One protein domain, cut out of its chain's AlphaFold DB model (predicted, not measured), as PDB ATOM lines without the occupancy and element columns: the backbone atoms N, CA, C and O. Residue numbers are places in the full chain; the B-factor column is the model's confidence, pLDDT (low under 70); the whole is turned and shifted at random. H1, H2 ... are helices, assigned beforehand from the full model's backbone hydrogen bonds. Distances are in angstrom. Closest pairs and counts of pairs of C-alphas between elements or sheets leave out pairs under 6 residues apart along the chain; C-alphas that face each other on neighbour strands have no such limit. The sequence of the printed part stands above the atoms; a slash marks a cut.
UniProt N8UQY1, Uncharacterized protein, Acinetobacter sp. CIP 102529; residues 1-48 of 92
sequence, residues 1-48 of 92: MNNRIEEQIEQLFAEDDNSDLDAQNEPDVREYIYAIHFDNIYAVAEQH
ATOM      1  N   MET A   1      40.301  21.582  48.649       46.69
ATOM      2  CA  MET A   1      39.103  22.274  49.173       46.69
ATOM      3  C   MET A   1      38.274  22.949  48.073       46.69
ATOM      4  O   MET A   1      37.116  23.204  48.347       46.69
ATOM      5  N   ASN A   2      38.782  23.149  46.843       51.62
ATOM      6  CA  ASN A   2      38.007  23.741  45.731       51.62
ATOM      7  C   ASN A   2      36.999  22.809  45.033       51.62
ATOM      8  O   ASN A   2      36.149  23.299  44.305       51.62
ATOM      9  N   ASN A   3      37.044  21.498  45.271       72.12
ATOM     10  CA  ASN A   3      36.281  20.550  44.451       72.12
ATOM     11  C   ASN A   3      34.771  20.524  44.737       72.12
ATOM     12  O   ASN A   3      34.022  20.034  43.910       72.12
ATOM     13  N   ARG A   4      34.296  21.038  45.883       79.62
ATOM     14  CA  ARG A   4      32.881  20.868  46.267       79.62
ATOM     15  C   ARG A   4      31.919  21.691  45.407       79.62
ATOM     16  O   ARG A   4      30.850  21.204  45.074       79.62
ATOM     17  N   ILE A   5      32.300  22.921  45.056       78.69
ATOM     18  CA  ILE A   5      31.489  23.784  44.180       78.69
ATOM     19  C   ILE A   5      31.480  23.207  42.760       78.69
ATOM     20  O   ILE A   5      30.422  23.111  42.152       78.69
ATOM     21  N   GLU A   6      32.645  22.775  42.263       80.00
ATOM     22  CA  GLU A   6      32.776  22.135  40.946       80.00
ATOM     23  C   GLU A   6      31.934  20.851  40.862       80.00
ATOM     24  O   GLU A   6      31.153  20.709  39.931       80.00
ATOM     25  N   GLU A   7      31.988  19.982  41.876       83.56
ATOM     26  CA  GLU A   7      31.180  18.754  41.948       83.56
ATOM     27  C   GLU A   7      29.666  19.037  41.965       83.56
ATOM     28  O   GLU A   7      28.904  18.329  41.312       83.56
ATOM     29  N   GLN A   8      29.213  20.071  42.686       80.94
ATOM     30  CA  GLN A   8      27.793  20.454  42.730       80.94
ATOM     31  C   GLN A   8      27.302  21.005  41.387       80.94
ATOM     32  O   GLN A   8      26.179  20.724  40.975       80.94
ATOM     33  N   ILE A   9      28.146  21.773  40.699       80.44
ATOM     34  CA  ILE A   9      27.835  22.308  39.373       80.44
ATOM     35  C   ILE A   9      27.836  21.183  38.328       80.44
ATOM     36  O   ILE A   9      26.927  21.119  37.508       80.44
ATOM     37  N   GLU A  10      28.803  20.262  38.368       81.88
ATOM     38  CA  GLU A  10      28.834  19.095  37.474       81.88
ATOM     39  C   GLU A  10      27.609  18.189  37.657       81.88
ATOM     40  O   GLU A  10      27.059  17.704  36.670       81.88
ATOM     41  N   GLN A  11      27.146  17.990  38.897       81.62
ATOM     42  CA  GLN A  11      25.908  17.253  39.173       81.62
ATOM     43  C   GLN A  11      24.680  17.944  38.576       81.62
ATOM     44  O   GLN A  11      23.873  17.274  37.942       81.62
ATOM     45  N   LEU A  12      24.579  19.270  38.713       77.69
ATOM     46  CA  LEU A  12      23.487  20.053  38.134       77.69
ATOM     47  C   LEU A  12      23.408  19.871  36.609       77.69
ATOM     48  O   LEU A  12      22.337  19.599  36.078       77.69
ATOM     49  N   PHE A  13      24.542  19.962  35.906       76.50
ATOM     50  CA  PHE A  13      24.582  19.751  34.454       76.50
ATOM     51  C   PHE A  13      24.270  18.303  34.050       76.50
ATOM     52  O   PHE A  13      23.633  18.076  33.027       76.50
ATOM     53  N   ALA A  14      24.684  17.314  34.846       77.62
ATOM     54  CA  ALA A  14      24.346  15.916  34.587       77.62
ATOM     55  C   ALA A  14      22.848  15.620  34.783       77.62
ATOM     56  O   ALA A  14      22.323  14.712  34.144       77.62
ATOM     57  N   GLU A  15      22.161  16.343  35.669       71.50
ATOM     58  CA  GLU A  15      20.712  16.226  35.871       71.50
ATOM     59  C   GLU A  15      19.921  16.893  34.733       71.50
ATOM     60  O   GLU A  15      18.951  16.296  34.265       71.50
ATOM     61  N   ASP A  16      20.390  18.045  34.238       66.56
ATOM     62  CA  ASP A  16      19.836  18.785  33.087       66.56
ATOM     63  C   ASP A  16      19.970  18.005  31.761       66.56
ATOM     64  O   ASP A  16      19.032  17.899  30.980       66.56
ATOM     65  N   ASP A  17      21.107  17.338  31.526       64.06
ATOM     66  CA  ASP A  17      21.307  16.499  30.329       64.06
ATOM     67  C   ASP A  17      20.417  15.232  30.314       64.06
ATOM     68  O   ASP A  17      20.256  14.592  29.270       64.06
ATOM     69  N   ASN A  18      19.862  14.830  31.465       60.19
ATOM     70  CA  ASN A  18      18.992  13.656  31.604       60.19
ATOM     71  C   ASN A  18      17.490  14.007  31.687       60.19
ATOM     72  O   ASN A  18      16.666  13.085  31.742       60.19
ATOM     73  N   SER A  19      17.105  15.289  31.699       60.00
ATOM     74  CA  SER A  19      15.703  15.714  31.673       60.00
ATOM     75  C   SER A  19      15.178  15.821  30.233       60.00
ATOM     76  O   SER A  19      15.398  16.795  29.525       60.00
ATOM     77  N   ASP A  20      14.386  14.832  29.801       58.25
ATOM     78  CA  ASP A  20      13.547  14.900  28.584       58.25
ATOM     79  C   ASP A  20      12.340  15.858  28.788       58.25
ATOM     80  O   ASP A  20      11.179  15.474  28.604       58.25
ATOM     81  N   LEU A  21      12.566  17.090  29.255       53.00
ATOM     82  CA  LEU A  21      11.504  18.032  29.621       53.00
ATOM     83  C   LEU A  21      11.489  19.260  28.703       53.00
ATOM     84  O   LEU A  21      12.503  19.878  28.403       53.00
ATOM     85  N   ASP A  22      10.289  19.592  28.218       52.00
ATOM     86  CA  ASP A  22      10.028  20.740  27.352       52.00
ATOM     87  C   ASP A  22      10.523  22.045  28.007       52.00
ATOM     88  O   ASP A  22       9.953  22.510  28.998       52.00
ATOM     89  N   ALA A  23      11.537  22.658  27.389       55.38
ATOM     90  CA  ALA A  23      12.333  23.820  27.813       55.38
ATOM     91  C   ALA A  23      11.578  25.149  28.087       55.38
ATOM     92  O   ALA A  23      12.157  26.230  27.995       55.38
ATOM     93  N   GLN A  24      10.270  25.129  28.354       53.66
ATOM     94  CA  GLN A  24       9.451  26.341  28.485       53.66
ATOM     95  C   GLN A  24       9.224  26.818  29.926       53.66
ATOM     96  O   GLN A  24       8.667  27.898  30.096       53.66
ATOM     97  N   ASN A  25       9.636  26.065  30.954       52.72
ATOM     98  CA  ASN A  25       9.470  26.461  32.364       52.72
ATOM     99  C   ASN A  25      10.643  26.074  33.284       52.72
ATOM    100  O   ASN A  25      10.490  26.137  34.504       52.72
ATOM    101  N   GLU A  26      11.791  25.666  32.742       57.78
ATOM    102  CA  GLU A  26      12.962  25.399  33.580       57.78
ATOM    103  C   GLU A  26      13.596  26.723  34.039       57.78
ATOM    104  O   GLU A  26      13.841  27.607  33.207       57.78
ATOM    105  N   PRO A  27      13.811  26.915  35.355       57.00
ATOM    106  CA  PRO A  27      14.600  28.035  35.853       57.00
ATOM    107  C   PRO A  27      15.990  28.034  35.202       57.00
ATOM    108  O   PRO A  27      16.584  26.979  34.989       57.00
ATOM    109  N   ASP A  28      16.484  29.226  34.842       71.88
ATOM    110  CA  ASP A  28      17.760  29.392  34.133       71.88
ATOM    111  C   ASP A  28      18.861  28.691  34.943       71.88
ATOM    112  O   ASP A  28      19.022  28.969  36.129       71.88
ATOM    113  N   VAL A  29      19.637  27.800  34.320       72.44
ATOM    114  CA  VAL A  29      20.771  27.092  34.948       72.44
ATOM    115  C   VAL A  29      21.694  28.057  35.710       72.44
ATOM    116  O   VAL A  29      22.283  27.701  36.734       72.44
ATOM    117  N   ARG A  30      21.779  29.324  35.281       70.56
ATOM    118  CA  ARG A  30      22.477  30.379  36.027       70.56
ATOM    119  C   ARG A  30      21.928  30.600  37.433       70.56
ATOM    120  O   ARG A  30      22.728  30.775  38.344       70.56
ATOM    121  N   GLU A  31      20.616  30.593  37.626       74.31
ATOM    122  CA  GLU A  31      19.967  30.769  38.930       74.31
ATOM    123  C   GLU A  31      20.392  29.670  39.914       74.31
ATOM    124  O   GLU A  31      20.764  29.961  41.053       74.31
ATOM    125  N   TYR A  32      20.477  28.422  39.449       79.12
ATOM    126  CA  TYR A  32      20.988  27.308  40.249       79.12
ATOM    127  C   TYR A  32      22.480  27.430  40.572       79.12
ATOM    128  O   TYR A  32      22.892  27.190  41.708       79.12
ATOM    129  N   ILE A  33      23.306  27.850  39.609       78.75
ATOM    130  CA  ILE A  33      24.734  28.097  39.856       78.75
ATOM    131  C   ILE A  33      24.916  29.218  40.893       78.75
ATOM    132  O   ILE A  33      25.794  29.113  41.757       78.75
ATOM    133  N   TYR A  34      24.087  30.267  40.846       78.06
ATOM    134  CA  TYR A  34      24.078  31.327  41.856       78.06
ATOM    135  C   TYR A  34      23.687  30.796  43.235       78.06
ATOM    136  O   TYR A  34      24.366  31.133  44.205       78.06
ATOM    137  N   ALA A  35      22.672  29.932  43.328       81.56
ATOM    138  CA  ALA A  35      22.275  29.293  44.582       81.56
ATOM    139  C   ALA A  35      23.412  28.447  45.185       81.56
ATOM    140  O   ALA A  35      23.733  28.598  46.360       81.56
ATOM    141  N   ILE A  36      24.114  27.646  44.371       84.94
ATOM    142  CA  ILE A  36      25.263  26.842  44.826       84.94
ATOM    143  C   ILE A  36      26.376  27.734  45.394       84.94
ATOM    144  O   ILE A  36      26.939  27.443  46.455       84.94
ATOM    145  N   HIS A  37      26.724  28.818  44.698       83.12
ATOM    146  CA  HIS A  37      27.740  29.749  45.187       83.12
ATOM    147  C   HIS A  37      27.292  30.430  46.479       83.12
ATOM    148  O   HIS A  37      28.079  30.510  47.425       83.12
ATOM    149  N   PHE A  38      26.037  30.876  46.527       84.38
ATOM    150  CA  PHE A  38      25.445  31.502  47.698       84.38
ATOM    151  C   PHE A  38      25.516  30.581  48.920       84.38
ATOM    152  O   PHE A  38      26.093  30.975  49.933       84.38
ATOM    153  N   ASP A  39      25.043  29.339  48.809       86.50
ATOM    154  CA  ASP A  39      25.019  28.375  49.913       86.50
ATOM    155  C   ASP A  39      26.420  28.103  50.468       86.50
ATOM    156  O   ASP A  39      26.630  28.014  51.681       86.50
ATOM    157  N   ASN A  40      27.418  27.997  49.587       87.12
ATOM    158  CA  ASN A  40      28.798  27.778  50.013       87.12
ATOM    159  C   ASN A  40      29.397  29.016  50.696       87.12
ATOM    160  O   ASN A  40      30.106  28.867  51.693       87.12
ATOM    161  N   ILE A  41      29.115  30.225  50.202       86.50
ATOM    162  CA  ILE A  41      29.558  31.476  50.839       86.50
ATOM    163  C   ILE A  41      28.891  31.636  52.207       86.50
ATOM    164  O   ILE A  41      29.576  31.943  53.184       86.50
ATOM    165  N   TYR A  42      27.586  31.385  52.290       87.12
ATOM    166  CA  TYR A  42      26.815  31.480  53.525       87.12
ATOM    167  C   TYR A  42      27.320  30.488  54.582       87.12
ATOM    168  O   TYR A  42      27.597  30.877  55.714       87.12
ATOM    169  N   ALA A  43      27.576  29.235  54.195       88.06
ATOM    170  CA  ALA A  43      28.126  28.231  55.105       88.06
ATOM    171  C   ALA A  43      29.493  28.634  55.688       88.06
ATOM    172  O   ALA A  43      29.779  28.361  56.855       88.06
ATOM    173  N   VAL A  44      30.349  29.287  54.894       88.25
ATOM    174  CA  VAL A  44      31.621  29.838  55.392       88.25
ATOM    175  C   VAL A  44      31.365  31.028  56.321       88.25
ATOM    176  O   VAL A  44      32.013  31.132  57.359       88.25
ATOM    177  N   ALA A  45      30.416  31.904  55.991       88.81
ATOM    178  CA  ALA A  45      30.064  33.047  56.827       88.81
ATOM    179  C   ALA A  45      29.643  32.608  58.240       88.81
ATOM    180  O   ALA A  45      30.227  33.067  59.225       88.81
ATOM    181  N   GLU A  46      28.733  31.633  58.334       87.88
ATOM    182  CA  GLU A  46      28.259  31.087  59.611       87.88
ATOM    183  C   GLU A  46      29.394  30.488  60.450       87.88
ATOM    184  O   GLU A  46      29.501  30.762  61.646       87.88
ATOM    185  N   GLN A  47      30.295  29.714  59.831       89.56
ATOM    186  CA  GLN A  47      31.436  29.100  60.529       89.56
ATOM    187  C   GLN A  47      32.373  30.125  61.177       89.56
ATOM    188  O   GLN A  47      33.066  29.807  62.148       89.56
ATOM    189  N   HIS A  48      32.406  31.342  60.641       91.25
ATOM    190  CA  HIS A  48      33.296  32.408  61.079       91.25
ATOM    191  C   HIS A  48      32.586  33.523  61.861       91.25
ATOM    192  O   HIS A  48      33.244  34.497  62.229       91.25
TER     193      HIS A  48
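This is residues 1 to 48 of the 92 residues of an uncharacterized protein of Acinetobacter sp. CIP 102529 (UniProt N8UQY1). Two helices, H2 and the shorter H1, run side by side in opposite ways as a long helical hairpin, joined at one end by a wide loop, residues 17 to 28. Residues 17 to 25 of that loop stick out beyond one end of the pair, and residues 41 to 48, of which 41 to 47 belong to H2, stick out at the other. The printed part has 48 residues with two named helices, H1 then H2, and no named strand; its class is all helix. It is loose, with a radius of gyration of the C-alphas of 13.0 A, and spans 43 by 19 by 11 A, only just a rod.

Begin with H2, residues 29 to 47, the longest helix. Look from it to H1, residues 3 to 16: the two touch, with 7 pairs of C-alphas within 8 A. The closest C-alphas are those of Ile 9 and Ile 33, 6.6 A apart. H2 touches H1 with residues 32 to 40 alone. Their lines stand at a shallow tilt of 29 degrees, opposite ways, and the two form a helical hairpin. In H1 and H2 every O i to N i+4 pair is within hydrogen-bond range.

Find C-alpha 29 at (20.771, 27.092, 34.948); from there H2 runs 27.8 A to C-alpha 47 at (31.436, 29.100, 60.529). Then find C-alpha 3 at (36.281, 20.550, 44.451), where H1 begins; it runs 20.1 A to C-alpha 16.

The C-alphas farthest apart are those of Asp 22 and His 48, 42.6 A. The printed part has no cut, and the link from H1 to H2, 12 residues, is long. Look at the B-factor column for the pLDDT: its mean over the printed part is 74.0, and residues 1 to 2 and 16 to 27 are under 70.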